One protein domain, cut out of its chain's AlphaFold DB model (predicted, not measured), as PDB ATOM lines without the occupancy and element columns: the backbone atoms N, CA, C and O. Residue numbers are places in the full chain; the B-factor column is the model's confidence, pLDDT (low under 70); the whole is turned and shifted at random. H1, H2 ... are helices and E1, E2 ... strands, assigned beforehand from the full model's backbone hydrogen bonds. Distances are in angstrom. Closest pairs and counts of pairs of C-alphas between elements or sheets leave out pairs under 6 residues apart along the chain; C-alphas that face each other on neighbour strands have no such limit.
ATOM      1  N   GLU A   2     197.500 185.524 147.568       89.44
ATOM      2  CA  GLU A   2     196.537 184.930 146.606       89.44
ATOM      3  C   GLU A   2     195.300 185.838 146.419       89.44
ATOM      4  O   GLU A   2     194.161 185.448 146.695       89.44
ATOM      5  N   GLU A   3     195.570 187.087 146.036       94.81
ATOM      6  CA  GLU A   3     194.602 188.160 145.817       94.81
ATOM      7  C   GLU A   3     193.754 187.890 144.568       94.81
ATOM      8  O   GLU A   3     194.252 187.384 143.560       94.81
ATOM      9  N   ILE A   4     192.465 188.217 144.655       95.31
ATOM     10  CA  ILE A   4     191.494 188.021 143.579       95.31
ATOM     11  C   ILE A   4     191.419 189.314 142.774       95.31
ATOM     12  O   ILE A   4     191.095 190.363 143.321       95.31
ATOM     13  N   LEU A   5     191.707 189.227 141.475       94.44
ATOM     14  CA  LEU A   5     191.642 190.376 140.564       94.44
ATOM     15  C   LEU A   5     190.356 190.402 139.732       94.44
ATOM     16  O   LEU A   5     189.902 191.471 139.332       94.44
ATOM     17  N   ILE A   6     189.806 189.228 139.416       96.06
ATOM     18  CA  ILE A   6     188.609 189.064 138.590       96.06
ATOM     19  C   ILE A   6     187.761 187.959 139.221       96.06
ATOM     20  O   ILE A   6     188.236 186.834 139.354       96.06
ATOM     21  N   ASP A   7     186.528 188.305 139.575       96.62
ATOM     22  CA  ASP A   7     185.453 187.393 139.974       96.62
ATOM     23  C   ASP A   7     184.150 187.939 139.371       96.62
ATOM     24  O   ASP A   7     183.411 188.699 139.994       96.62
ATOM     25  N   ASP A   8     183.971 187.676 138.075       96.69
ATOM     26  CA  ASP A   8     182.866 188.211 137.282       96.69
ATOM     27  C   ASP A   8     181.783 187.142 137.103       96.69
ATOM     28  O   ASP A   8     182.051 186.048 136.599       96.69
ATOM     29  N   TYR A   9     180.544 187.500 137.423       96.62
ATOM     30  CA  TYR A   9     179.358 186.709 137.110       96.62
ATOM     31  C   TYR A   9     178.783 187.213 135.787       96.62
ATOM     32  O   TYR A   9     178.633 188.418 135.582       96.62
ATOM     33  N   ILE A  10     178.481 186.305 134.860       95.38
ATOM     34  CA  ILE A  10     178.083 186.693 133.503       95.38
ATOM     35  C   ILE A  10     176.567 186.804 133.417       95.38
ATOM     36  O   ILE A  10     175.855 185.803 133.511       95.38
ATOM     37  N   SER A  11     176.075 188.023 133.195       93.75
ATOM     38  CA  SER A  11     174.652 188.265 132.998       93.75
ATOM     39  C   SER A  11     174.146 187.484 131.792       93.75
ATOM     40  O   SER A  11     174.736 187.572 130.707       93.75
ATOM     41  N   THR A  12     173.028 186.780 131.948       85.12
ATOM     42  CA  THR A  12     172.360 186.130 130.821       85.12
ATOM     43  C   THR A  12     171.212 186.988 130.296       85.12
ATOM     44  O   THR A  12     170.437 187.557 131.061       85.12
ATOM     45  N   ALA A  13     171.094 187.073 128.970       76.38
ATOM     46  CA  ALA A  13     169.912 187.634 128.316       76.38
ATOM     47  C   ALA A  13     168.783 186.595 128.178       76.38
ATOM     48  O   ALA A  13     167.673 186.930 127.755       76.38
ATOM     49  N   GLU A  14     169.058 185.324 128.497       77.81
ATOM     50  CA  GLU A  14     168.054 184.272 128.449       77.81
ATOM     51  C   GLU A  14     167.016 184.467 129.547       77.81
ATOM     52  O   GLU A  14     167.327 184.567 130.731       77.81
ATOM     53  N   LYS A  15     165.742 184.458 129.147       69.88
ATOM     54  CA  LYS A  15     164.617 184.640 130.072       69.88
ATOM     55  C   LYS A  15     164.464 183.486 131.066       69.88
ATOM     56  O   LYS A  15     163.788 183.654 132.077       69.88
ATOM     57  N   ARG A  16     165.020 182.305 130.768       82.31
ATOM     58  CA  ARG A  16     164.906 181.119 131.619       82.31
ATOM     59  C   ARG A  16     166.141 180.235 131.504       82.31
ATOM     60  O   ARG A  16     166.364 179.626 130.467       82.31
ATOM     61  N   ILE A  17     166.849 180.095 132.616       88.44
ATOM     62  CA  ILE A  17     167.894 179.087 132.790       88.44
ATOM     63  C   ILE A  17     167.213 177.747 133.089       88.44
ATOM     64  O   ILE A  17     166.359 177.663 133.974       88.44
ATOM     65  N   GLY A  18     167.548 176.715 132.310       89.31
ATOM     66  CA  GLY A  18     166.979 175.372 132.460       89.31
ATOM     67  C   GLY A  18     167.470 174.653 133.717       89.31
ATOM     68  O   GLY A  18     166.661 174.100 134.455       89.31
ATOM     69  N   ASP A  19     168.778 174.705 133.970       91.44
ATOM     70  CA  ASP A  19     169.428 174.160 135.163       91.44
ATOM     71  C   ASP A  19     170.665 175.009 135.498       91.44
ATOM     72  O   ASP A  19     171.473 175.308 134.619       91.44
ATOM     73  N   TYR A  20     170.802 175.410 136.762       91.38
ATOM     74  CA  TYR A  20     171.958 176.167 137.251       91.38
ATOM     75  C   TYR A  20     173.145 175.265 137.579       91.38
ATOM     76  O   TYR A  20     174.255 175.766 137.759       91.38
ATOM     77  N   MET A  21     172.929 173.949 137.681       93.50
ATOM     78  CA  MET A  21     173.942 172.976 138.081       93.50
ATOM     79  C   MET A  21     174.612 173.364 139.408       93.50
ATOM     80  O   MET A  21     175.809 173.156 139.571       93.50
ATOM     81  N   THR A  22     173.852 173.923 140.361       92.88
ATOM     82  CA  THR A  22     174.347 174.589 141.587       92.88
ATOM     83  C   THR A  22     175.388 173.776 142.352       92.88
ATOM     84  O   THR A  22     176.367 174.327 142.844       92.88
ATOM     85  N   ARG A  23     175.230 172.449 142.405       91.81
ATOM     86  CA  ARG A  23     176.213 171.549 143.024       91.81
ATOM     87  C   ARG A  23     177.619 171.701 142.423       91.81
ATOM     88  O   ARG A  23     178.600 171.644 143.151       91.81
ATOM     89  N   PHE A  24     177.706 171.882 141.108       89.06
ATOM     90  CA  PHE A  24     178.951 171.946 140.342       89.06
ATOM     91  C   PHE A  24     179.373 173.372 139.969       89.06
ATOM     92  O   PHE A  24     180.536 173.582 139.646       89.06
ATOM     93  N   SER A  25     178.444 174.333 139.968       91.56
ATOM     94  CA  SER A  25     178.699 175.722 139.561       91.56
ATOM     95  C   SER A  25     178.737 176.716 140.723       91.56
ATOM     96  O   SER A  25     179.252 177.814 140.548       91.56
ATOM     97  N   GLY A  26     178.131 176.380 141.867       92.12
ATOM     98  CA  GLY A  26     177.878 177.319 142.964       92.12
ATOM     99  C   GLY A  26     176.737 178.312 142.702       92.12
ATOM    100  O   GLY A  26     176.292 178.976 143.635       92.12
ATOM    101  N   LEU A  27     176.212 178.375 141.472       93.56
ATOM    102  CA  LEU A  27     175.230 179.374 141.050       93.56
ATOM    103  C   LEU A  27     173.838 179.113 141.623       93.56
ATOM    104  O   LEU A  27     173.321 177.991 141.583       93.56
ATOM    105  N   LYS A  28     173.188 180.183 142.066       91.94
ATOM    106  CA  LYS A  28     171.809 180.230 142.548       91.94
ATOM    107  C   LYS A  28     170.953 181.117 141.648       91.94
ATOM    108  O   LYS A  28     171.432 181.916 140.841       91.94
ATOM    109  N   ALA A  29     169.640 180.966 141.792       89.88
ATOM    110  CA  ALA A  29     168.691 181.815 141.090       89.88
ATOM    111  C   ALA A  29     168.896 183.287 141.488       89.88
ATOM    112  O   ALA A  29     168.858 183.623 142.669       89.88
ATOM    113  N   GLY A  30     169.082 184.149 140.489       89.31
ATOM    114  CA  GLY A  30     169.308 185.584 140.682       89.31
ATOM    115  C   GLY A  30     170.776 186.017 140.681       89.31
ATOM    116  O   GLY A  30     171.013 187.214 140.526       89.31
ATOM    117  N   ASP A  31     171.740 185.091 140.758       92.38
ATOM    118  CA  ASP A  31     173.178 185.420 140.745       92.38
ATOM    119  C   ASP A  31     173.636 186.004 139.400       92.38
ATOM    120  O   ASP A  31     174.613 186.745 139.338       92.38
ATOM    121  N   LEU A  32     172.913 185.691 138.320       92.88
ATOM    122  CA  LEU A  32     173.205 186.140 136.953       92.88
ATOM    123  C   LEU A  32     172.294 187.288 136.486       92.88
ATOM    124  O   LEU A  32     172.326 187.660 135.313       92.88
ATOM    125  N   ASP A  33     171.455 187.835 137.370       89.19
ATOM    126  CA  ASP A  33     170.599 188.976 137.044       89.19
ATOM    127  C   ASP A  33     171.307 190.287 137.396       89.19
ATOM    128  O   ASP A  33     171.525 190.611 138.563       89.19
ATOM    129  N   ILE A  34     171.640 191.063 136.364       87.56
ATOM    130  CA  ILE A  34     172.303 192.365 136.495       87.56
ATOM    131  C   ILE A  34     171.414 193.424 137.167       87.56
ATOM    132  O   ILE A  34     171.918 194.408 137.701       87.56
ATOM    133  N   ASN A  35     170.093 193.236 137.160       88.06
ATOM    134  CA  ASN A  35     169.141 194.162 137.775       88.06
ATOM    135  C   ASN A  35     168.797 193.779 139.221       88.06
ATOM    136  O   ASN A  35     168.078 194.518 139.905       88.06
ATOM    137  N   ASN A  36     169.301 192.641 139.701       87.31
ATOM    138  CA  ASN A  36     169.051 192.168 141.049       87.31
ATOM    139  C   ASN A  36     169.874 192.972 142.067       87.31
ATOM    140  O   ASN A  36     171.050 192.709 142.304       87.31
ATOM    141  N   LYS A  37     169.227 193.942 142.721       83.75
ATOM    142  CA  LYS A  37     169.871 194.832 143.701       83.75
ATOM    143  C   LYS A  37     170.350 194.131 144.975       83.75
ATOM    144  O   LYS A  37     171.136 194.724 145.705       83.75
ATOM    145  N   SER A  38     169.865 192.924 145.272       86.81
ATOM    146  CA  SER A  38     170.350 192.137 146.411       86.81
ATOM    147  C   SER A  38     171.512 191.215 146.044       86.81
ATOM    148  O   SER A  38     171.952 190.441 146.891       86.81
ATOM    149  N   ASN A  39     171.986 191.253 144.796       86.62
ATOM    150  CA  ASN A  39     173.112 190.444 144.363       86.62
ATOM    151  C   ASN A  39     174.416 190.962 144.984       86.62
ATOM    152  O   ASN A  39     174.712 192.157 144.942       86.62
ATOM    153  N   THR A  40     175.187 190.055 145.574       89.38
ATOM    154  CA  THR A  40     176.488 190.349 146.188       89.38
ATOM    155  C   THR A  40     177.654 190.167 145.220       89.38
ATOM    156  O   THR A  40     178.776 190.558 145.537       89.38
ATOM    157  N   HIS A  41     177.408 189.559 144.061       93.06
ATOM    158  CA  HIS A  41     178.409 189.296 143.038       93.06
ATOM    159  C   HIS A  41     178.571 190.479 142.085       93.06
ATOM    160  O   HIS A  41     177.636 191.239 141.823       93.06
ATOM    161  N   HIS A  42     179.764 190.604 141.508       94.06
ATOM    162  CA  HIS A  42     179.993 191.536 140.414       94.06
ATOM    163  C   HIS A  42     179.445 190.942 139.108       94.06
ATOM    164  O   HIS A  42     180.123 190.179 138.419       94.06
ATOM    165  N   VAL A  43     178.197 191.281 138.777       95.50
ATOM    166  CA  VAL A  43     177.545 190.838 137.539       95.50
ATOM    167  C   VAL A  43     177.871 191.788 136.391       95.50
ATOM    168  O   VAL A  43     177.661 192.996 136.490       95.50
ATOM    169  N   THR A  44     178.354 191.249 135.276       95.19
ATOM    170  CA  THR A  44     178.711 192.013 134.076       95.19
ATOM    171  C   THR A  44     178.359 191.247 132.803       95.19
ATOM    172  O   THR A  44     177.985 190.076 132.841       95.19
ATOM    173  N   ASP A  45     178.468 191.906 131.653       93.56
ATOM    174  CA  ASP A  45     178.284 191.248 130.366       93.56
ATOM    175  C   ASP A  45     179.513 190.419 129.953       93.56
ATOM    176  O   ASP A  45     180.656 190.671 130.349       93.56
ATOM    177  N   ILE A  46     179.277 189.431 129.086       94.06
ATOM    178  CA  ILE A  46     180.335 188.546 128.584       94.06
ATOM    179  C   ILE A  46     181.443 189.301 127.839       94.06
ATOM    180  O   ILE A  46     182.590 188.858 127.841       94.06
ATOM    181  N   LYS A  47     181.139 190.442 127.203       94.81
ATOM    182  CA  LYS A  47     182.122 191.185 126.404       94.81
ATOM    183  C   LYS A  47     183.180 191.805 127.312       94.81
ATOM    184  O   LYS A  47     184.364 191.705 126.996       94.81
ATOM    185  N   ASN A  48     182.781 192.376 128.446       96.12
ATOM    186  CA  ASN A  48     183.699 192.981 129.409       96.12
ATOM    187  C   ASN A  48     184.669 191.946 129.983       96.12
ATOM    188  O   ASN A  48     185.884 192.154 129.943       96.12
ATOM    189  N   THR A  49     184.163 190.806 130.458       96.81
ATOM    190  CA  THR A  49     185.022 189.736 130.987       96.81
ATOM    191  C   THR A  49     185.916 189.149 129.896       96.81
ATOM    192  O   THR A  49     187.110 188.946 130.121       96.81
ATOM    193  N   TYR A  50     185.396 188.957 128.679       97.12
ATOM    194  CA  TYR A  50     186.192 188.456 127.558       97.12
ATOM    195  C   TYR A  50     187.337 189.409 127.190       97.12
ATOM    196  O   TYR A  50     188.451 188.954 126.939       97.12
ATOM    197  N   LEU A  51     187.114 190.729 127.217       97.94
ATOM    198  CA  LEU A  51     188.172 191.719 126.990       97.94
ATOM    199  C   LEU A  51     189.260 191.660 128.069       97.94
ATOM    200  O   LEU A  51     190.443 191.722 127.731       97.94
ATOM    201  N   LYS A  52     188.891 191.478 129.346       98.00
ATOM    202  CA  LYS A  52     189.867 191.270 130.433       98.00
ATOM    203  C   LYS A  52     190.727 190.029 130.162       98.00
ATOM    204  O   LYS A  52     191.954 190.106 130.231       98.00
ATOM    205  N   LEU A  53     190.101 188.908 129.792       97.81
ATOM    206  CA  LEU A  53     190.806 187.663 129.458       97.81
ATOM    207  C   LEU A  53     191.726 187.832 128.244       97.81
ATOM    208  O   LEU A  53     192.884 187.417 128.291       97.81
ATOM    209  N   ARG A  54     191.251 188.498 127.186       98.00
ATOM    210  CA  ARG A  54     192.043 188.809 125.987       98.00
ATOM    211  C   ARG A  54     193.238 189.694 126.293       98.00
ATOM    212  O   ARG A  54     194.331 189.417 125.817       98.00
ATOM    213  N   TYR A  55     193.075 190.704 127.138       98.31
ATOM    214  CA  TYR A  55     194.190 191.538 127.571       98.31
ATOM    215  C   TYR A  55     195.259 190.729 128.325       98.31
ATOM    216  O   TYR A  55     196.455 190.860 128.049       98.31
ATOM    217  N   LEU A  56     194.845 189.853 129.246       98.19
ATOM    218  CA  LEU A  56     195.763 188.973 129.975       98.19
ATOM    219  C   LEU A  56     196.496 188.000 129.037       98.19
ATOM    220  O   LEU A  56     197.707 187.799 129.170       98.19
ATOM    221  N   LEU A  57     195.772 187.428 128.075       98.00
ATOM    222  CA  LEU A  57     196.296 186.473 127.108       98.00
ATOM    223  C   LEU A  57     197.241 187.126 126.090       98.00
ATOM    224  O   LEU A  57     198.403 186.734 126.003       98.00
ATOM    225  N   ASP A  58     196.744 188.107 125.338       97.81
ATOM    226  CA  ASP A  58     197.380 188.616 124.120       97.81
ATOM    227  C   ASP A  58     198.423 189.701 124.436       97.81
ATOM    228  O   ASP A  58     199.492 189.751 123.820       97.81
ATOM    229  N   VAL A  59     198.142 190.554 125.431       98.12
ATOM    230  CA  VAL A  59     198.998 191.700 125.782       98.12
ATOM    231  C   VAL A  59     199.968 191.342 126.900       98.12
ATOM    232  O   VAL A  59     201.176 191.523 126.756       98.12
ATOM    233  N   LYS A  60     199.460 190.829 128.028       98.12
ATOM    234  CA  LYS A  60     200.305 190.479 129.184       98.12
ATOM    235  C   LYS A  60     201.011 189.139 129.034       98.12
ATOM    236  O   LYS A  60     202.000 188.914 129.729       98.12
ATOM    237  N   LYS A  61     200.529 188.270 128.140       97.31
ATOM    238  CA  LYS A  61     201.097 186.943 127.873       97.31
ATOM    239  C   LYS A  61     201.262 186.101 129.143       97.31
ATOM    240  O   LYS A  61     202.275 185.423 129.330       97.31
ATOM    241  N   VAL A  62     200.266 186.158 130.031       97.56
ATOM    242  CA  VAL A  62     200.302 185.435 131.312       97.56
ATOM    243  C   VAL A  62     200.280 183.918 131.107       97.56
ATOM    244  O   VAL A  62     199.882 183.425 130.048       97.56
ATOM    245  N   LYS A  63     200.689 183.167 132.134       98.19
ATOM    246  CA  LYS A  63     200.445 181.722 132.221       98.19
ATOM    247  C   LYS A  63     199.139 181.481 132.978       98.19
ATOM    248  O   LYS A  63     198.989 181.960 134.099       98.19
TER     249      LYS A  63
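What this domain is: This is residues 2 to 63 of the 161 residues of the protein "Predicted protein" of Naegleria gruberi (UniProt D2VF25). With little regular structure, the domain is mostly loop: two short parallel strands, E1 and E2, lie side by side, long loops with the tiny helix H1 fill one end, and helix H2 reaches toward the other. Residues 54 to 61 and 21 to 26 stick out. The printed part has 62 residues, 24 of them in named elements, in the order E1, H1, E2, H2; it is mixed and loose, with a radius of gyration of the C-alphas of 13.6 A and spans of 36 by 24 by 22 A.

Where its parts are: E1 is residues 8 to 10, from C-alpha 8 at (182.866, 188.211, 137.282). H1 is residues 22 to 25 and E2 residues 42 to 44. H2, residues 46 to 59, is 19.1 A long and ends at C-alpha 59 at (198.998, 191.700, 125.782).

How they stand to each other: E1 and E2 are parallel neighbours at 44 degrees, with N 9 and O 42 2.9 A apart, within hydrogen-bond range. E1, H1 and E2 form a strand-helix-strand unit, parallel strands joined through a helix, with a right-handed crossover. The closest C-alphas of E1 and H2, those of Ile 10 and Ile 46, are 5.7 A apart. H1 and H2 are apart. In H2 every O i to N i+4 pair is within hydrogen-bond range; H1 is too short for such a pair, and its one O i to N i+3 pair is not within range.

The domain as a whole: The C-alphas farthest apart, of Arg 16 and Lys 61, are 36.8 A apart. The printed part has no cut. The links E1 to H1 and H1 to E2 are long; E2 to H2 is tight. Lys 15 is under 70 in pLDDT.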